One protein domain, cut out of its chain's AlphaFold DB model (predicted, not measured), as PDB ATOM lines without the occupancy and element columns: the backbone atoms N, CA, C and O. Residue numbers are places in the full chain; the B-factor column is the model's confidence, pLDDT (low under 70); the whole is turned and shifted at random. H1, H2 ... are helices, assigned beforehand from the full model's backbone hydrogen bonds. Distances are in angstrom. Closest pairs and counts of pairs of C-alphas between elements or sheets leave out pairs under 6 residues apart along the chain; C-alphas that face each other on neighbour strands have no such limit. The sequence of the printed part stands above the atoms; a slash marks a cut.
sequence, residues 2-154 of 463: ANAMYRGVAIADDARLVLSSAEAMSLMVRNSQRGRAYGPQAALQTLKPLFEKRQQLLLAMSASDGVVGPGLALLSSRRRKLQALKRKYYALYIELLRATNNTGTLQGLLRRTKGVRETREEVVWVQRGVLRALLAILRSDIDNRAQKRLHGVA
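Overview. This is residues 2 to 154 of the 463 residues of an uncharacterized protein of Ectocarpus siliculosus (UniProt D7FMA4). Aligned helices make a rod in two layers: H5, H3 and H1, staggered; H2 and H4. H5's residues 142 to 154 and H1's 2 to 13 stick out at opposite ends. The printed part, 153 residues with five named helices and no named strand, is all helix and loose: radius of gyration of the C-alphas 20.3 A, spans 79 by 34 by 20 A.

Along the chain. H5, residues 120 to 154, 51.1 A, ends at C-alpha 154 (174.490, 229.970, 132.419). H1, residues 2 to 33, 46.7 A, begins at C-alpha 2 (95.988, 236.018, 136.638). H3 is residues 70 to 99, H2 40 to 62, H4 103 to 113.

Arrangement. H3, H4 and H5 form an up-and-down bundle, each running against its predecessor. H5 and H3 touch, closest C-alphas Ala 133 and Arg 98, 5.5 A. In hairpin H1 and H2, closest C-alphas are Ser 21 and Leu 50, 7.1 A. In H2, 17 of 19 O i to N i+4 pairs are within hydrogen-bond range.

Size, cuts and confidence. The printed part has no cut; its mean pLDDT is 78.2, H1's 57.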
ATOM      1  N   ALA A   2      94.861 235.069 136.502       40.53
ATOM      2  CA  ALA A   2      95.988 236.018 136.638       40.53
ATOM      3  C   ALA A   2      97.299 235.428 137.221       40.53
ATOM      4  O   ALA A   2      98.373 235.637 136.665       40.53
ATOM      5  N   ASN A   3      97.216 234.615 138.283       40.53
ATOM      6  CA  ASN A   3      98.383 233.987 138.926       40.53
ATOM      7  C   ASN A   3      99.123 232.979 138.003       40.53
ATOM      8  O   ASN A   3     100.323 232.766 138.144       40.53
ATOM      9  N   ALA A   4      98.440 232.390 137.012       44.50
ATOM     10  CA  ALA A   4      99.071 231.529 136.006       44.50
ATOM     11  C   ALA A   4      99.798 232.345 134.922       44.50
ATOM     12  O   ALA A   4     100.918 232.001 134.549       44.50
ATOM     13  N   MET A   5      99.211 233.463 134.474       41.78
ATOM     14  CA  MET A   5      99.851 234.370 133.509       41.78
ATOM     15  C   MET A   5     101.125 235.006 134.082       41.78
ATOM     16  O   MET A   5     102.161 234.978 133.422       41.78
ATOM     17  N   TYR A   6     101.097 235.476 135.335       47.19
ATOM     18  CA  TYR A   6     102.296 236.003 136.004       47.19
ATOM     19  C   TYR A   6     103.416 234.962 136.139       47.19
ATOM     20  O   TYR A   6     104.584 235.297 135.952       47.19
ATOM     21  N   ARG A   7     103.086 233.688 136.408       49.50
ATOM     22  CA  ARG A   7     104.080 232.601 136.419       49.50
ATOM     23  C   ARG A   7     104.664 232.342 135.028       49.50
ATOM     24  O   ARG A   7     105.876 232.194 134.919       49.50
ATOM     25  N   GLY A   8     103.834 232.319 133.983       42.56
ATOM     26  CA  GLY A   8     104.282 232.101 132.603       42.56
ATOM     27  C   GLY A   8     105.266 233.169 132.118       42.56
ATOM     28  O   GLY A   8     106.351 232.831 131.647       42.56
ATOM     29  N   VAL A   9     104.928 234.451 132.304       53.94
ATOM     30  CA  VAL A   9     105.793 235.580 131.911       53.94
ATOM     31  C   VAL A   9     107.106 235.566 132.700       53.94
ATOM     32  O   VAL A   9     108.178 235.604 132.101       53.94
ATOM     33  N   ALA A  10     107.048 235.399 134.028       52.03
ATOM     34  CA  ALA A  10     108.251 235.375 134.863       52.03
ATOM     35  C   ALA A  10     109.217 234.228 134.508       52.03
ATOM     36  O   ALA A  10     110.428 234.418 134.565       52.03
ATOM     37  N   ILE A  11     108.706 233.049 134.127       53.31
ATOM     38  CA  ILE A  11     109.539 231.910 133.701       53.31
ATOM     39  C   ILE A  11     110.186 232.176 132.332       53.31
ATOM     40  O   ILE A  11     111.358 231.848 132.143       53.31
ATOM     41  N   ALA A  12     109.456 232.783 131.391       48.47
ATOM     42  CA  ALA A  12     109.976 233.112 130.064       48.47
ATOM     43  C   ALA A  12     111.086 234.180 130.119       48.47
ATOM     44  O   ALA A  12     112.123 234.027 129.466       48.47
ATOM     45  N   ASP A  13     110.906 235.216 130.940       56.44
ATOM     46  CA  ASP A  13     111.921 236.255 131.144       56.44
ATOM     47  C   ASP A  13     113.134 235.725 131.923       56.44
ATOM     48  O   ASP A  13     114.269 235.983 131.514       56.44
ATOM     49  N   ASP A  14     112.931 234.909 132.970       51.41
ATOM     50  CA  ASP A  14     114.025 234.224 133.679       51.41
ATOM     51  C   ASP A  14     114.869 233.375 132.709       51.41
ATOM     52  O   ASP A  14     116.101 233.441 132.749       51.41
ATOM     53  N   ALA A  15     114.233 232.609 131.811       49.31
ATOM     54  CA  ALA A  15     114.920 231.769 130.829       49.31
ATOM     55  C   ALA A  15     115.751 232.595 129.832       49.31
ATOM     56  O   ALA A  15     116.935 232.309 129.639       49.31
ATOM     57  N   ARG A  16     115.176 233.664 129.263       59.38
ATOM     58  CA  ARG A  16     115.891 234.588 128.361       59.38
ATOM     59  C   ARG A  16     117.086 235.259 129.048       59.38
ATOM     60  O   ARG A  16     118.149 235.376 128.442       59.38
ATOM     61  N   LEU A  17     116.958 235.635 130.323       59.06
ATOM     62  CA  LEU A  17     118.053 236.226 131.105       59.06
ATOM     63  C   LEU A  17     119.127 235.207 131.520       59.06
ATOM     64  O   LEU A  17     120.303 235.566 131.595       59.06
ATOM     65  N   VAL A  18     118.773 233.939 131.776       56.12
ATOM     66  CA  VAL A  18     119.764 232.854 131.939       56.12
ATOM     67  C   VAL A  18     120.561 232.685 130.650       56.12
ATOM     68  O   VAL A  18     121.788 232.759 130.714       56.12
ATOM     69  N   LEU A  19     119.882 232.520 129.511       55.97
ATOM     70  CA  LEU A  19     120.506 232.319 128.200       55.97
ATOM     71  C   LEU A  19     121.434 233.485 127.842       55.97
ATOM     72  O   LEU A  19     122.624 233.258 127.654       55.97
ATOM     73  N   SER A  20     120.954 234.728 127.930       68.44
ATOM     74  CA  SER A  20     121.772 235.932 127.713       68.44
ATOM     75  C   SER A  20     123.010 235.989 128.624       68.44
ATOM     76  O   SER A  20     124.104 236.325 128.169       68.44
ATOM     77  N   SER A  21     122.887 235.609 129.906       61.72
ATOM     78  CA  SER A  21     124.044 235.571 130.816       61.72
ATOM     79  C   SER A  21     125.041 234.452 130.488       61.72
ATOM     80  O   SER A  21     126.247 234.643 130.641       61.72
ATOM     81  N   ALA A  22     124.562 233.300 130.011       62.22
ATOM     82  CA  ALA A  22     125.403 232.183 129.590       62.22
ATOM     83  C   ALA A  22     126.119 232.484 128.264       62.22
ATOM     84  O   ALA A  22     127.313 232.219 128.143       62.22
ATOM     85  N   GLU A  23     125.426 233.104 127.309       72.81
ATOM     86  CA  GLU A  23     125.985 233.588 126.045       72.81
ATOM     87  C   GLU A  23     127.059 234.650 126.281       72.81
ATOM     88  O   GLU A  23     128.156 234.517 125.742       72.81
ATOM     89  N   ALA A  24     126.809 235.642 127.145       67.19
ATOM     90  CA  ALA A  24     127.795 236.665 127.498       67.19
ATOM     91  C   ALA A  24     129.065 236.062 128.130       67.19
ATOM     92  O   ALA A  24     130.180 236.404 127.728       67.19
ATOM     93  N   MET A  25     128.916 235.113 129.066       63.75
ATOM     94  CA  MET A  25     130.058 234.390 129.641       63.75
ATOM     95  C   MET A  25     130.777 233.518 128.598       63.75
ATOM     96  O   MET A  25     132.006 233.497 128.568       63.75
ATOM     97  N   SER A  26     130.048 232.843 127.705       70.31
ATOM     98  CA  SER A  26     130.642 232.028 126.636       70.31
ATOM     99  C   SER A  26     131.401 232.885 125.614       70.31
ATOM    100  O   SER A  26     132.493 232.510 125.187       70.31
ATOM    101  N   LEU A  27     130.889 234.075 125.280       71.56
ATOM    102  CA  LEU A  27     131.569 235.076 124.453       71.56
ATOM    103  C   LEU A  27     132.876 235.545 125.095       71.56
ATOM    104  O   LEU A  27     133.907 235.568 124.425       71.56
ATOM    105  N   MET A  28     132.861 235.868 126.391       63.94
ATOM    106  CA  MET A  28     134.078 236.236 127.121       63.94
ATOM    107  C   MET A  28     135.119 235.117 127.121       63.94
ATOM    108  O   MET A  28     136.285 235.381 126.835       63.94
ATOM    109  N   VAL A  29     134.711 233.872 127.394       65.94
ATOM    110  CA  VAL A  29     135.620 232.714 127.388       65.94
ATOM    111  C   VAL A  29     136.207 232.491 125.992       65.94
ATOM    112  O   VAL A  29     137.426 232.394 125.864       65.94
ATOM    113  N   ARG A  30     135.387 232.502 124.931       69.19
ATOM    114  CA  ARG A  30     135.861 232.359 123.541       69.19
ATOM    115  C   ARG A  30     136.803 233.483 123.115       69.19
ATOM    116  O   ARG A  30     137.758 233.230 122.388       69.19
ATOM    117  N   ASN A  31     136.554 234.721 123.537       65.94
ATOM    118  CA  ASN A  31     137.416 235.847 123.175       65.94
ATOM    119  C   ASN A  31     138.734 235.835 123.966       65.94
ATOM    120  O   ASN A  31     139.782 236.078 123.370       65.94
ATOM    121  N   SER A  32     138.703 235.421 125.239       58.81
ATOM    122  CA  SER A  32     139.903 235.118 126.034       58.81
ATOM    123  C   SER A  32     140.759 234.022 125.377       58.81
ATOM    124  O   SER A  32     141.955 234.209 125.169       58.81
ATOM    125  N   GLN A  33     140.135 232.925 124.926       62.41
ATOM    126  CA  GLN A  33     140.804 231.842 124.184       62.41
ATOM    127  C   GLN A  33     141.405 232.291 122.841       62.41
ATOM    128  O   GLN A  33     142.367 231.697 122.371       62.41
ATOM    129  N   ARG A  34     140.866 233.349 122.220       73.00
ATOM    130  CA  ARG A  34     141.368 233.925 120.958       73.00
ATOM    131  C   ARG A  34     142.516 234.924 121.149       73.00
ATOM    132  O   ARG A  34     142.825 235.660 120.216       73.00
ATOM    133  N   GLY A  35     143.083 235.039 122.353       57.53
ATOM    134  CA  GLY A  35     144.132 236.018 122.676       57.53
ATOM    135  C   GLY A  35     143.670 237.482 122.638       57.53
ATOM    136  O   GLY A  35     144.436 238.384 122.974       57.53
ATOM    137  N   ARG A  36     142.404 237.749 122.286       64.69
ATOM    138  CA  ARG A  36     141.796 239.077 122.381       64.69
ATOM    139  C   ARG A  36     141.406 239.303 123.829       64.69
ATOM    140  O   ARG A  36     140.278 239.008 124.224       64.69
ATOM    141  N   ALA A  37     142.355 239.821 124.606       51.25
ATOM    142  CA  ALA A  37     142.144 240.208 125.990       51.25
ATOM    143  C   ALA A  37     140.903 241.107 126.096       51.25
ATOM    144  O   ALA A  37     140.938 242.296 125.775       51.25
ATOM    145  N   TYR A  38     139.788 240.534 126.557       56.78
ATOM    146  CA  TYR A  38     138.666 241.332 127.023       56.78
ATOM    147  C   TYR A  38     139.179 242.096 128.230       56.78
ATOM    148  O   TYR A  38     139.412 241.500 129.283       56.78
ATOM    149  N   GLY A  39     139.381 243.406 128.066       68.00
ATOM    150  CA  GLY A  39     139.767 244.259 129.177       68.00
ATOM    151  C   GLY A  39     138.806 243.993 130.342       68.00
ATOM    152  O   GLY A  39     137.590 243.984 130.112       68.00
ATOM    153  N   PRO A  40     139.292 243.757 131.576       60.16
ATOM    154  CA  PRO A  40     138.436 243.384 132.709       60.16
ATOM    155  C   PRO A  40     137.288 244.383 132.920       60.16
ATOM    156  O   PRO A  40     136.196 244.014 133.342       60.16
ATOM    157  N   GLN A  41     137.512 245.641 132.535       62.44
ATOM    158  CA  GLN A  41     136.540 246.726 132.519       62.44
ATOM    159  C   GLN A  41     135.412 246.548 131.482       62.44
ATOM    160  O   GLN A  41     134.259 246.808 131.813       62.44
ATOM    161  N   ALA A  42     135.698 246.051 130.274       71.31
ATOM    162  CA  ALA A  42     134.686 245.762 129.250       71.31
ATOM    163  C   ALA A  42     133.819 244.550 129.635       71.31
ATOM    164  O   ALA A  42     132.602 244.576 129.464       71.31
ATOM    165  N   ALA A  43     134.430 243.519 130.230       66.88
ATOM    166  CA  ALA A  43     133.705 242.401 130.833       66.88
ATOM    167  C   ALA A  43     132.802 242.870 131.993       66.88
ATOM    168  O   ALA A  43     131.617 242.546 132.044       66.88
ATOM    169  N   LEU A  44     133.322 243.692 132.909       65.44
ATOM    170  CA  LEU A  44     132.521 244.286 133.985       65.44
ATOM    171  C   LEU A  44     131.343 245.114 133.449       65.44
ATOM    172  O   LEU A  44     130.242 245.005 133.988       65.44
ATOM    173  N   GLN A  45     131.545 245.905 132.392       77.25
ATOM    174  CA  GLN A  45     130.492 246.724 131.781       77.25
ATOM    175  C   GLN A  45     129.365 245.891 131.155       77.25
ATOM    176  O   GLN A  45     128.202 246.249 131.328       77.25
ATOM    177  N   THR A  46     129.664 244.771 130.485       73.88
ATOM    178  CA  THR A  46     128.618 243.888 129.933       73.88
ATOM    179  C   THR A  46     127.890 243.083 131.010       73.88
ATOM    180  O   THR A  46     126.695 242.817 130.879       73.88
ATOM    181  N   LEU A  47     128.573 242.716 132.096       66.25
ATOM    182  CA  LEU A  47     128.019 241.854 133.147       66.25
ATOM    183  C   LEU A  47     127.211 242.623 134.203       66.25
ATOM    184  O   LEU A  47     126.164 242.140 134.640       66.25
ATOM    185  N   LYS A  48     127.650 243.825 134.595       75.56
ATOM    186  CA  LYS A  48     126.994 244.666 135.613       75.56
ATOM    187  C   LYS A  48     125.468 244.828 135.419       75.56
ATOM    188  O   LYS A  48     124.744 244.518 136.371       75.56
ATOM    189  N   PRO A  49     124.934 245.214 134.239       74.62
ATOM    190  CA  PRO A  49     123.491 245.406 134.067       74.62
ATOM    191  C   PRO A  49     122.674 244.106 134.190       74.62
ATOM    192  O   PRO A  49     121.497 244.158 134.548       74.62
ATOM    193  N   LEU A  50     123.270 242.934 133.934       69.00
ATOM    194  CA  LEU A  50     122.598 241.639 134.121       69.00
ATOM    195  C   LEU A  50     122.427 241.300 135.610       69.00
ATOM    196  O   LEU A  50     121.393 240.750 136.005       69.00
ATOM    197  N   PHE A  51     123.406 241.657 136.447       69.19
ATOM    198  CA  PHE A  51     123.307 241.500 137.901       69.19
ATOM    199  C   PHE A  51     122.347 242.512 138.525       69.19
ATOM    200  O   PHE A  51     121.506 242.112 139.330       69.19
ATOM    201  N   GLU A  52     122.407 243.783 138.122       76.38
ATOM    202  CA  GLU A  52     121.518 244.830 138.647       76.38
ATOM    203  C   GLU A  52     120.043 244.526 138.347       76.38
ATOM    204  O   GLU A  52     119.227 244.548 139.270       76.38
ATOM    205  N   LYS A  53     119.701 244.110 137.116       77.75
ATOM    206  CA  LYS A  53     118.330 243.687 136.765       77.75
ATOM    207  C   LYS A  53     117.833 242.519 137.627       77.75
ATOM    208  O   LYS A  53     116.717 242.563 138.141       77.75
ATOM    209  N   ARG A  54     118.658 241.484 137.841       68.69
ATOM    210  CA  ARG A  54     118.298 240.343 138.709       68.69
ATOM    211  C   ARG A  54     118.162 240.728 140.180       68.69
ATOM    212  O   ARG A  54     117.290 240.197 140.867       68.69
ATOM    213  N   GLN A  55     119.010 241.630 140.669       72.81
ATOM    214  CA  GLN A  55     118.950 242.115 142.045       72.81
ATOM    215  C   GLN A  55     117.693 242.957 142.284       72.81
ATOM    216  O   GLN A  55     117.016 242.743 143.285       72.81
ATOM    217  N   GLN A  56     117.340 243.850 141.356       77.00
ATOM    218  CA  GLN A  56     116.097 244.628 141.408       77.00
ATOM    219  C   GLN A  56     114.862 243.719 141.416       77.00
ATOM    220  O   GLN A  56     113.972 243.913 142.241       77.00
ATOM    221  N   LEU A  57     114.832 242.688 140.564       71.75
ATOM    222  CA  LEU A  57     113.714 241.743 140.493       71.75
ATOM    223  C   LEU A  57     113.564 240.939 141.797       71.75
ATOM    224  O   LEU A  57     112.454 240.801 142.306       71.75
ATOM    225  N   LEU A  58     114.666 240.478 142.402       64.12
ATOM    226  CA  LEU A  58     114.626 239.836 143.723       64.12
ATOM    227  C   LEU A  58     114.204 240.786 144.846       64.12
ATOM    228  O   LEU A  58     113.442 240.366 145.712       64.12
ATOM    229  N   LEU A  59     114.675 242.037 144.839       73.00
ATOM    230  CA  LEU A  59     114.296 243.030 145.847       73.00
ATOM    231  C   LEU A  59     112.801 243.356 145.766       73.00
ATOM    232  O   LEU A  59     112.121 243.311 146.788       73.00
ATOM    233  N   ALA A  60     112.272 243.574 144.558       71.62
ATOM    234  CA  ALA A  60     110.843 243.774 144.325       71.62
ATOM    235  C   ALA A  60     110.004 242.565 144.781       71.62
ATOM    236  O   ALA A  60     108.967 242.739 145.411       71.62
ATOM    237  N   MET A  61     110.484 241.338 144.537       62.53
ATOM    238  CA  MET A  61     109.845 240.112 145.032       62.53
ATOM    239  C   MET A  61     109.964 239.907 146.555       62.53
ATOM    240  O   MET A  61     109.161 239.170 147.121       62.53
ATOM    241  N   SER A  62     110.960 240.498 147.223       61.88
ATOM    242  CA  SER A  62     111.085 240.446 148.690       61.88
ATOM    243  C   SER A  62     110.313 241.552 149.403       61.88
ATOM    244  O   SER A  62     109.930 241.358 150.547       61.88
ATOM    245  N   ALA A  63     110.073 242.678 148.726       70.44
ATOM    246  CA  ALA A  63     109.297 243.809 149.233       70.44
ATOM    247  C   ALA A  63     107.781 243.667 148.994       70.44
ATOM    248  O   ALA A  63     107.010 244.552 149.350       70.44
ATOM    249  N   SER A  64     107.320 242.577 148.369       69.31
ATOM    250  CA  SER A  64     105.893 242.260 148.326       69.31
ATOM    251  C   SER A  64     105.488 241.597 149.649       69.31
ATOM    252  O   SER A  64     105.538 240.372 149.766       69.31
ATOM    253  N   ASP A  65     105.076 242.403 150.630       47.56
ATOM    254  CA  ASP A  65     104.839 242.015 152.039       47.56
ATOM    255  C   ASP A  65     103.720 240.971 152.290       47.56
ATOM    256  O   ASP A  65     103.409 240.638 153.429       47.56
ATOM    257  N   GLY A  66     103.107 240.409 151.241       63.06
ATOM    258  CA  GLY A  66     102.046 239.395 151.337       63.06
ATOM    259  C   GLY A  66     102.496 237.934 151.186       63.06
ATOM    260  O   GLY A  66     101.650 237.040 151.160       63.06
ATOM    261  N   VAL A  67     103.795 237.647 151.019       60.38
ATOM    262  CA  VAL A  67     104.277 236.298 150.637       60.38
ATOM    263  C   VAL A  67     104.483 235.377 151.852       60.38
ATOM    264  O   VAL A  67     105.596 234.961 152.174       60.38
ATOM    265  N   VAL A  68     103.381 235.006 152.505       75.38
ATOM    266  CA  VAL A  68     103.363 233.982 153.564       75.38
ATOM    267  C   VAL A  68     103.251 232.574 152.951       75.38
ATOM    268  O   VAL A  68     102.552 232.356 151.961       75.38
ATOM    269  N   GLY A  69     103.949 231.590 153.527       81.94
ATOM    270  CA  GLY A  69     103.847 230.176 153.136       81.94
ATOM    271  C   GLY A  69     104.713 229.781 151.921       81.94
ATOM    272  O   GLY A  69     105.891 230.142 151.871       81.94
ATOM    273  N   PRO A  70     104.195 229.011 150.937       82.19
ATOM    274  CA  PRO A  70     105.016 228.340 149.915       82.19
ATOM    275  C   PRO A  70     105.800 229.293 148.996       82.19
ATOM    276  O   PRO A  70     106.805 228.897 148.401       82.19
ATOM    277  N   GLY A  71     105.396 230.564 148.904       80.56
ATOM    278  CA  GLY A  71     106.178 231.583 148.204       80.56
ATOM    279  C   GLY A  71     107.534 231.866 148.866       80.56
ATOM    280  O   GLY A  71     108.514 232.059 148.152       80.56
ATOM    281  N   LEU A  72     107.644 231.782 150.197       82.88
ATOM    282  CA  LEU A  72     108.903 231.983 150.930       82.88
ATOM    283  C   LEU A  72     109.950 230.902 150.588       82.88
ATOM    284  O   LEU A  72     111.141 231.191 150.430       82.88
ATOM    285  N   ALA A  73     109.510 229.654 150.401       84.50
ATOM    286  CA  ALA A  73     110.366 228.555 149.946       84.50
ATOM    287  C   ALA A  73     110.884 228.798 148.513       84.50
ATOM    288  O   ALA A  73     112.055 228.563 148.205       84.50
ATOM    289  N   LEU A  74     110.037 229.347 147.638       84.00
ATOM    290  CA  LEU A  74     110.414 229.707 146.272       84.00
ATOM    291  C   LEU A  74     111.369 230.917 146.239       84.00
ATOM    292  O   LEU A  74     112.354 230.893 145.497       84.00
ATOM    293  N   LEU A  75     111.141 231.935 147.076       82.00
ATOM    294  CA  LEU A  75     112.022 233.098 147.237       82.00
ATOM    295  C   LEU A  75     113.401 232.706 147.782       82.00
ATOM    296  O   LEU A  75     114.419 233.108 147.220       82.00
ATOM    297  N   SER A  76     113.460 231.881 148.829       83.31
ATOM    298  CA  SER A  76     114.728 231.399 149.394       83.31
ATOM    299  C   SER A  76     115.494 230.498 148.415       83.31
ATOM    300  O   SER A  76     116.709 230.649 148.274       83.31
ATOM    301  N   SER A  77     114.803 229.648 147.646       87.12
ATOM    302  CA  SER A  77     115.397 228.889 146.533       87.12
ATOM    303  C   SER A  77     115.981 229.808 145.448       87.12
ATOM    304  O   SER A  77     117.133 229.634 145.037       87.12
ATOM    305  N   ARG A  78     115.247 230.849 145.026       83.12
ATOM    306  CA  ARG A  78     115.739 231.860 144.068       83.12
ATOM    307  C   ARG A  78     116.931 232.653 144.619       83.12
ATOM    308  O   ARG A  78     117.909 232.838 143.893       83.12
ATOM    309  N   ARG A  79     116.910 233.042 145.899       81.88
ATOM    310  CA  ARG A  79     118.032 233.712 146.584       81.88
ATOM    311  C   ARG A  79     119.286 232.836 146.584       81.88
ATOM    312  O   ARG A  79     120.329 233.300 146.133       81.88
ATOM    313  N   ARG A  80     119.178 231.556 146.967       83.94
ATOM    314  CA  ARG A  80     120.295 230.588 146.909       83.94
ATOM    315  C   ARG A  80     120.860 230.447 145.490       83.94
ATOM    316  O   ARG A  80     122.078 230.458 145.319       83.94
ATOM    317  N   LYS A  81     120.004 230.380 144.460       86.56
ATOM    318  CA  LYS A  81     120.437 230.343 143.048       86.56
ATOM    319  C   LYS A  81     121.196 231.610 142.633       86.56
ATOM    320  O   LYS A  81     122.223 231.497 141.968       86.56
ATOM    321  N   LEU A  82     120.751 232.799 143.051       82.94
ATOM    322  CA  LEU A  82     121.479 234.047 142.791       82.94
ATOM    323  C   LEU A  82     122.833 234.079 143.515       82.94
ATOM    324  O   LEU A  82     123.832 234.432 142.897       82.94
ATOM    325  N   GLN A  83     122.896 233.672 144.785       84.25
ATOM    326  CA  GLN A  83     124.157 233.601 145.536       84.25
ATOM    327  C   GLN A  83     125.146 232.619 144.888       84.25
ATOM    328  O   GLN A  83     126.321 232.940 144.723       84.25
ATOM    329  N   ALA A  84     124.674 231.462 144.413       86.25
ATOM    330  CA  ALA A  84     125.498 230.524 143.650       86.25
ATOM    331  C   ALA A  84     126.027 231.134 142.335       86.25
ATOM    332  O   ALA A  84     127.191 230.930 141.989       86.25
ATOM    333  N   LEU A  85     125.210 231.916 141.618       86.25
ATOM    334  CA  LEU A  85     125.640 232.646 140.418       86.25
ATOM    335  C   LEU A  85     126.648 233.762 140.743       86.25
ATOM    336  O   LEU A  85     127.644 233.881 140.032       86.25
ATOM    337  N   LYS A  86     126.457 234.517 141.834       85.94
ATOM    338  CA  LYS A  86     127.443 235.491 142.339       85.94
ATOM    339  C   LYS A  86     128.780 234.824 142.668       85.94
ATOM    340  O   LYS A  86     129.816 235.310 142.233       85.94
ATOM    341  N   ARG A  87     128.779 233.687 143.377       89.00
ATOM    342  CA  ARG A  87     130.010 232.937 143.700       89.00
ATOM    343  C   ARG A  87     130.735 232.472 142.427       89.00
ATOM    344  O   ARG A  87     131.930 232.714 142.294       89.00
ATOM    345  N   LYS A  88     130.016 231.907 141.443       89.62
ATOM    346  CA  LYS A  88     130.588 231.556 140.122       89.62
ATOM    347  C   LYS A  88     131.178 232.769 139.394       89.62
ATOM    348  O   LYS A  88     132.251 232.670 138.811       89.62
ATOM    349  N   TYR A  89     130.501 233.911 139.458       87.81
ATOM    350  CA  TYR A  89     130.976 235.157 138.865       87.81
ATOM    351  C   TYR A  89     132.266 235.668 139.514       87.81
ATOM    352  O   TYR A  89     133.231 235.964 138.812       87.81
ATOM    353  N   TYR A  90     132.309 235.728 140.847       90.50
ATOM    354  CA  TYR A  90     133.507 236.141 141.572       90.50
ATOM    355  C   TYR A  90     134.680 235.181 141.337       90.50
ATOM    356  O   TYR A  90     135.795 235.669 141.190       90.50
ATOM    357  N   ALA A  91     134.451 233.865 141.216       92.44
ATOM    358  CA  ALA A  91     135.494 232.916 140.802       92.44
ATOM    359  C   ALA A  91     136.105 233.311 139.447       92.44
ATOM    360  O   ALA A  91     137.300 233.580 139.377       92.44
ATOM    361  N   LEU A  92     135.274 233.435 138.403       91.19
ATOM    362  CA  LEU A  92     135.724 233.791 137.051       91.19
ATOM    363  C   LEU A  92     136.423 235.157 137.003       91.19
ATOM    364  O   LEU A  92     137.419 235.320 136.303       91.19
ATOM    365  N   TYR A  93     135.928 236.143 137.755       91.12
ATOM    366  CA  TYR A  93     136.555 237.461 137.827       91.12
ATOM    367  C   TYR A  93     137.926 237.404 138.521       91.12
ATOM    368  O   TYR A  93     138.885 237.982 138.018       91.12
ATOM    369  N   ILE A  94     138.052 236.668 139.630       93.38
ATOM    370  CA  ILE A  94     139.329 236.467 140.332       93.38
ATOM    371  C   ILE A  94     140.328 235.700 139.452       93.38
ATOM    372  O   ILE A  94     141.497 236.077 139.402       93.38
ATOM    373  N   GLU A  95     139.887 234.674 138.720       92.88
ATOM    374  CA  GLU A  95     140.724 233.943 137.759       92.88
ATOM    375  C   GLU A  95     141.199 234.831 136.602       92.88
ATOM    376  O   GLU A  95     142.375 234.784 136.245       92.88
ATOM    377  N   LEU A  96     140.336 235.698 136.065       91.25
ATOM    378  CA  LEU A  96     140.708 236.651 135.015       91.25
ATOM    379  C   LEU A  96     141.707 237.701 135.531       91.25
ATOM    380  O   LEU A  96     142.683 238.010 134.846       91.25
ATOM    381  N   LEU A  97     141.522 238.216 136.752       91.50
ATOM    382  CA  LEU A  97     142.495 239.119 137.378       91.50
ATOM    383  C   LEU A  97     143.835 238.429 137.687       91.50
ATOM    384  O   LEU A  97     144.885 239.056 137.554       91.50
ATOM    385  N   ARG A  98     143.812 237.139 138.050       94.00
ATOM    386  CA  ARG A  98     145.014 236.308 138.209       94.00
ATOM    387  C   ARG A  98     145.749 236.137 136.878       94.00
ATOM    388  O   ARG A  98     146.948 236.381 136.819       94.00
ATOM    389  N   ALA A  99     145.038 235.755 135.818       91.06
ATOM    390  CA  ALA A  99     145.611 235.530 134.489       91.06
ATOM    391  C   ALA A  99     146.180 236.811 133.852       91.06
ATOM    392  O   ALA A  99     147.145 236.751 133.101       91.06
ATOM    393  N   THR A 100     145.612 237.976 134.181       91.75
ATOM    394  CA  THR A 100     146.101 239.294 133.729       91.75
ATOM    395  C   THR A 100     147.154 239.919 134.655       91.75
ATOM    396  O   THR A 100     147.532 241.068 134.443       91.75
ATOM    397  N   ASN A 101     147.612 239.191 135.683       94.12
ATOM    398  CA  ASN A 101     148.548 239.651 136.717       94.12
ATOM    399  C   ASN A 101     148.198 241.031 137.329       94.12
ATOM    400  O   ASN A 101     149.060 241.852 137.644       94.12
ATOM    401  N   ASN A 102     146.904 241.330 137.491       93.06
ATOM    402  CA  ASN A 102     146.461 242.651 137.935       93.06
ATOM    403  C   ASN A 102     146.322 242.715 139.468       93.06
ATOM    404  O   ASN A 102     145.224 242.778 140.033       93.06
ATOM    405  N   THR A 103     147.466 242.708 140.154       94.75
ATOM    406  CA  THR A 103     147.572 242.755 141.626       94.75
ATOM    407  C   THR A 103     146.846 243.954 142.244       94.75
ATOM    408  O   THR A 103     146.143 243.799 143.246       94.75
ATOM    409  N   GLY A 104     146.934 245.137 141.627       93.94
ATOM    410  CA  GLY A 104     146.277 246.357 142.104       93.94
ATOM    411  C   GLY A 104     144.749 246.244 142.149       93.94
ATOM    412  O   GLY A 104     144.123 246.612 143.149       93.94
ATOM    413  N   THR A 105     144.124 245.668 141.116       92.88
ATOM    414  CA  THR A 105     142.666 245.436 141.123       92.88
ATOM    415  C   THR A 105     142.248 244.311 142.066       92.88
ATOM    416  O   THR A 105     141.183 244.434 142.676       92.88
ATOM    417  N   LEU A 106     143.075 243.275 142.271       93.19
ATOM    418  CA  LEU A 106     142.853 242.243 143.297       93.19
ATOM    419  C   LEU A 106     142.866 242.850 144.709       93.19
ATOM    420  O   LEU A 106     141.919 242.652 145.471       93.19
ATOM    421  N   GLN A 107     143.860 243.674 145.048       94.50
ATOM    422  CA  GLN A 107     143.892 244.407 146.322       94.50
ATOM    423  C   GLN A 107     142.724 245.400 146.455       94.50
ATOM    424  O   GLN A 107     142.158 245.575 147.537       94.50
ATOM    425  N   GLY A 108     142.331 246.055 145.359       94.19
ATOM    426  CA  GLY A 108     141.147 246.916 145.304       94.19
ATOM    427  C   GLY A 108     139.831 246.149 145.480       94.19
ATOM    428  O   GLY A 108     138.867 246.695 146.017       94.19
ATOM    429  N   LEU A 109     139.762 244.885 145.054       92.88
ATOM    430  CA  LEU A 109     138.638 243.990 145.330       92.88
ATOM    431  C   LEU A 109     138.639 243.585 146.809       92.88
ATOM    432  O   LEU A 109     137.619 243.759 147.471       92.88
ATOM    433  N   LEU A 110     139.787 243.164 147.355       93.69
ATOM    434  CA  LEU A 110     139.941 242.805 148.771       93.69
ATOM    435  C   LEU A 110     139.488 243.945 149.698       93.69
ATOM    436  O   LEU A 110     138.644 243.732 150.567       93.69
ATOM    437  N   ARG A 111     139.968 245.174 149.462       94.12
ATOM    438  CA  ARG A 111     139.546 246.365 150.223       94.12
ATOM    439  C   ARG A 111     138.044 246.622 150.111       94.12
ATOM    440  O   ARG A 111     137.402 246.848 151.131       94.12
ATOM    441  N   ARG A 112     137.464 246.517 148.909       91.69
ATOM    442  CA  ARG A 112     136.016 246.699 148.713       91.69
ATOM    443  C   ARG A 112     135.182 245.642 149.437       91.69
ATOM    444  O   ARG A 112     134.187 246.024 150.041       91.69
ATOM    445  N   THR A 113     135.594 244.368 149.467       90.56
ATOM    446  CA  THR A 113     134.837 243.309 150.177       90.56
ATOM    447  C   THR A 113     134.638 243.589 151.667       90.56
ATOM    448  O   THR A 113     133.609 243.197 152.205       90.56
ATOM    449  N   LYS A 114     135.553 244.320 152.326       84.69
ATOM    450  CA  LYS A 114     135.406 244.702 153.743       84.69
ATOM    451  C   LYS A 114     134.214 245.635 154.008       84.69
ATOM    452  O   LYS A 114     133.722 245.664 155.127       84.69
ATOM    453  N   GLY A 115     133.762 246.393 153.006       80.44
ATOM    454  CA  GLY A 115     132.644 247.338 153.126       80.44
ATOM    455  C   GLY A 115     131.293 246.813 152.626       80.44
ATOM    456  O   GLY A 115     130.308 247.549 152.670       80.44
ATOM    457  N   VAL A 116     131.217 245.580 152.110       83.19
ATOM    458  CA  VAL A 116     129.974 245.048 151.529       83.19
ATOM    459  C   VAL A 116     129.088 244.447 152.622       83.19
ATOM    460  O   VAL A 116     129.511 243.554 153.348       83.19
ATOM    461  N   ARG A 117     127.819 244.871 152.681       79.75
ATOM    462  CA  ARG A 117     126.765 244.270 153.528       79.75
ATOM    463  C   ARG A 117     126.248 242.925 152.972       79.75
ATOM    464  O   ARG A 117     125.041 242.706 152.888       79.75
ATOM    465  N   GLU A 118     127.150 242.054 152.527       84.50
ATOM    466  CA  GLU A 118     126.849 240.672 152.120       84.50
ATOM    467  C   GLU A 118     126.972 239.717 153.319       84.50
ATOM    468  O   GLU A 118     127.282 240.149 154.432       84.50
ATOM    469  N   THR A 119     126.667 238.425 153.150       86.00
ATOM    470  CA  THR A 119     126.788 237.493 154.284       86.00
ATOM    471  C   THR A 119     128.260 237.295 154.665       86.00
ATOM    472  O   THR A 119     129.134 237.291 153.796       86.00
ATOM    473  N   ARG A 120     128.555 237.089 155.963       89.75
ATOM    474  CA  ARG A 120     129.934 236.868 156.462       89.75
ATOM    475  C   ARG A 120     130.647 235.761 155.669       89.75
ATOM    476  O   ARG A 120     131.807 235.917 155.309       89.75
ATOM    477  N   GLU A 121     129.925 234.695 155.318       90.38
ATOM    478  CA  GLU A 121     130.411 233.612 154.452       90.38
ATOM    479  C   GLU A 121     130.833 234.067 153.049       90.38
ATOM    480  O   GLU A 121     131.863 233.627 152.549       90.38
ATOM    481  N   GLU A 122     130.032 234.908 152.382       87.88
ATOM    482  CA  GLU A 122     130.325 235.393 151.028       87.88
ATOM    483  C   GLU A 122     131.574 236.276 151.035       87.88
ATOM    484  O   GLU A 122     132.469 236.075 150.213       87.88
ATOM    485  N   VAL A 123     131.682 237.173 152.019       91.25
ATOM    486  CA  VAL A 123     132.856 238.034 152.211       91.25
ATOM    487  C   VAL A 123     134.117 237.194 152.445       91.25
ATOM    488  O   VAL A 123     135.098 237.363 151.719       91.25
ATOM    489  N   VAL A 124     134.084 236.237 153.381       94.38
ATOM    490  CA  VAL A 124     135.217 235.334 153.666       94.38
ATOM    491  C   VAL A 124     135.591 234.492 152.441       94.38
ATOM    492  O   VAL A 124     136.774 234.330 152.135       94.38
ATOM    493  N   TRP A 125     134.605 233.985 151.695       94.56
ATOM    494  CA  TRP A 125     134.846 233.186 150.492       94.56
ATOM    495  C   TRP A 125     135.536 234.001 149.386       94.56
ATOM    496  O   TRP A 125     136.534 233.539 148.824       94.56
ATOM    497  N   VAL A 126     135.074 235.229 149.111       93.94
ATOM    498  CA  VAL A 126     135.706 236.115 148.114       93.94
ATOM    499  C   VAL A 126     137.112 236.516 148.569       93.94
ATOM    500  O   VAL A 126     138.047 236.445 147.771       93.94
ATOM    501  N   GLN A 127     137.302 236.867 149.846       94.81
ATOM    502  CA  GLN A 127     138.620 237.202 150.400       94.81
ATOM    503  C   GLN A 127     139.614 236.044 150.257       94.81
ATOM    504  O   GLN A 127     140.722 236.250 149.755       94.81
ATOM    505  N   ARG A 128     139.213 234.810 150.597       96.38
ATOM    506  CA  ARG A 128     140.052 233.611 150.430       96.38
ATOM    507  C   ARG A 128     140.398 233.346 148.961       96.38
ATOM    508  O   ARG A 128     141.523 232.947 148.667       96.38
ATOM    509  N   GLY A 129     139.465 233.592 148.038       94.62
ATOM    510  CA  GLY A 129     139.718 233.518 146.596       94.62
ATOM    511  C   GLY A 129     140.763 234.537 146.127       94.62
ATOM    512  O   GLY A 129     141.723 234.169 145.451       94.62
ATOM    513  N   VAL A 130     140.622 235.801 146.536       95.75
ATOM    514  CA  VAL A 130     141.551 236.888 146.179       95.75
ATOM    515  C   VAL A 130     142.952 236.650 146.745       95.75
ATOM    516  O   VAL A 130     143.931 236.810 146.019       95.75
ATOM    517  N   LEU A 131     143.066 236.222 148.005       96.12
ATOM    518  CA  LEU A 131     144.358 235.918 148.628       96.12
ATOM    519  C   LEU A 131     145.073 234.757 147.922       96.12
ATOM    520  O   LEU A 131     146.262 234.861 147.634       96.12
ATOM    521  N   ARG A 132     144.350 233.693 147.548       97.00
ATOM    522  CA  ARG A 132     144.905 232.589 146.740       97.00
ATOM    523  C   ARG A 132     145.397 233.049 145.366       97.00
ATOM    524  O   ARG A 132     146.445 232.591 144.919       97.00
ATOM    525  N   ALA A 133     144.674 233.953 144.704       95.50
ATOM    526  CA  ALA A 133     145.101 234.522 143.426       95.50
ATOM    527  C   ALA A 133     146.378 235.369 143.561       95.50
ATOM    528  O   ALA A 133     147.294 235.209 142.756       95.50
ATOM    529  N   LEU A 134     146.467 236.209 144.599       96.38
ATOM    530  CA  LEU A 134     147.660 237.006 144.904       96.38
ATOM    531  C   LEU A 134     148.873 236.124 145.246       96.38
ATOM    532  O   LEU A 134     149.953 236.346 144.708       96.38
ATOM    533  N   LEU A 135     148.699 235.087 146.071       96.56
ATOM    534  CA  LEU A 135     149.768 234.128 146.384       96.56
ATOM    535  C   LEU A 135     150.252 233.373 145.139       96.56
ATOM    536  O   LEU A 135     151.449 233.150 144.984       96.56
ATOM    537  N   ALA A 136     149.343 232.997 144.236       95.81
ATOM    538  CA  ALA A 136     149.711 232.329 142.991       95.81
ATOM    539  C   ALA A 136     150.493 233.242 142.032       95.81
ATOM    540  O   ALA A 136     151.433 232.770 141.397       95.81
ATOM    541  N   ILE A 137     150.138 234.531 141.960       94.62
ATOM    542  CA  ILE A 137     150.921 235.553 141.247       94.62
ATOM    543  C   ILE A 137     152.332 235.644 141.839       94.62
ATOM    544  O   ILE A 137     153.309 235.472 141.113       94.62
ATOM    545  N   LEU A 138     152.440 235.841 143.158       95.88
ATOM    546  CA  LEU A 138     153.728 236.012 143.835       95.88
ATOM    547  C   LEU A 138     154.646 234.799 143.642       95.88
ATOM    548  O   LEU A 138     155.829 234.981 143.371       95.88
ATOM    549  N   ARG A 139     154.101 233.575 143.704       96.62
ATOM    550  CA  ARG A 139     154.846 232.347 143.373       96.62
ATOM    551  C   ARG A 139     155.374 232.390 141.936       96.62
ATOM    552  O   ARG A 139     156.579 232.275 141.749       96.62
ATOM    553  N   SER A 140     154.523 232.687 140.948       95.25
ATOM    554  CA  SER A 140     154.972 232.779 139.550       95.25
ATOM    555  C   SER A 140     156.025 233.870 139.309       95.25
ATOM    556  O   SER A 140     156.943 233.666 138.521       95.25
ATOM    557  N   ASP A 141     155.962 235.004 140.014       95.38
ATOM    558  CA  ASP A 141     156.984 236.054 139.921       95.38
ATOM    559  C   ASP A 141     158.317 235.634 140.562       95.38
ATOM    560  O   ASP A 141     159.380 235.989 140.046       95.38
ATOM    561  N   ILE A 142     158.286 234.866 141.656       95.75
ATOM    562  CA  ILE A 142     159.482 234.278 142.280       95.75
ATOM    563  C   ILE A 142     160.115 233.248 141.334       95.75
ATOM    564  O   ILE A 142     161.313 233.344 141.061       95.75
ATOM    565  N   ASP A 143     159.318 232.340 140.768       96.00
ATOM    566  CA  ASP A 143     159.778 231.315 139.824       96.00
ATOM    567  C   ASP A 143     160.410 231.955 138.572       96.00
ATOM    568  O   ASP A 143     161.529 231.614 138.183       96.00
ATOM    569  N   ASN A 144     159.758 232.976 138.002       94.62
ATOM    570  CA  ASN A 144     160.280 233.757 136.875       94.62
ATOM    571  C   ASN A 144     161.614 234.459 137.204       94.62
ATOM    572  O   ASN A 144     162.499 234.555 136.349       94.62
ATOM    573  N   ARG A 145     161.788 234.972 138.432       93.88
ATOM    574  CA  ARG A 145     163.059 235.579 138.881       93.88
ATOM    575  C   ARG A 145     164.147 234.524 139.084       93.88
ATOM    576  O   ARG A 145     165.294 234.777 138.717       93.88
ATOM    577  N   ALA A 146     163.805 233.356 139.627       94.31
ATOM    578  CA  ALA A 146     164.731 232.240 139.800       94.31
ATOM    579  C   ALA A 146     165.234 231.720 138.444       94.31
ATOM    580  O   ALA A 146     166.444 231.636 138.232       94.31
ATOM    581  N   GLN A 147     164.333 231.492 137.483       93.94
ATOM    582  CA  GLN A 147     164.686 231.094 136.115       93.94
ATOM    583  C   GLN A 147     165.592 232.125 135.427       93.94
ATOM    584  O   GLN A 147     166.628 231.759 134.874       93.94
ATOM    585  N   LYS A 148     165.274 233.426 135.518       93.75
ATOM    586  CA  LYS A 148     166.133 234.491 134.962       93.75
ATOM    587  C   LYS A 148     167.538 234.502 135.572       93.75
ATOM    588  O   LYS A 148     168.499 234.733 134.846       93.75
ATOM    589  N   ARG A 149     167.676 234.222 136.875       93.50
ATOM    590  CA  ARG A 149     168.990 234.088 137.530       93.50
ATOM    591  C   ARG A 149     169.755 232.866 137.019       93.50
ATOM    592  O   ARG A 149     170.925 233.008 136.683       93.50
ATOM    593  N   LEU A 150     169.104 231.709 136.890       92.19
ATOM    594  CA  LEU A 150     169.728 230.491 136.356       92.19
ATOM    595  C   LEU A 150     170.208 230.678 134.906       92.19
ATOM    596  O   LEU A 150     171.355 230.358 134.598       92.19
ATOM    597  N   HIS A 151     169.386 231.270 134.036       91.19
ATOM    598  CA  HIS A 151     169.784 231.574 132.657       91.19
ATOM    599  C   HIS A 151     170.877 232.649 132.570       91.19
ATOM    600  O   HIS A 151     171.773 232.527 131.741       91.19
ATOM    601  N   GLY A 152     170.851 233.669 133.436       89.38
ATOM    602  CA  GLY A 152     171.908 234.683 133.507       89.38
ATOM    603  C   GLY A 152     173.263 234.107 133.932       89.38
ATOM    604  O   GLY A 152     174.282 234.434 133.329       89.38
ATOM    605  N   VAL A 153     173.277 233.199 134.914       83.94
ATOM    606  CA  VAL A 153     174.497 232.486 135.334       83.94
ATOM    607  C   VAL A 153     174.997 231.554 134.228       83.94
ATOM    608  O   VAL A 153     176.189 231.555 133.940       83.94
ATOM    609  N   ALA A 154     174.109 230.820 133.551       77.19
ATOM    610  CA  ALA A 154     174.490 229.970 132.419       77.19
ATOM    611  C   ALA A 154     175.078 230.776 131.244       77.19
ATOM    612  O   ALA A 154     176.049 230.341 130.632       77.19
TER     613      ALA A 154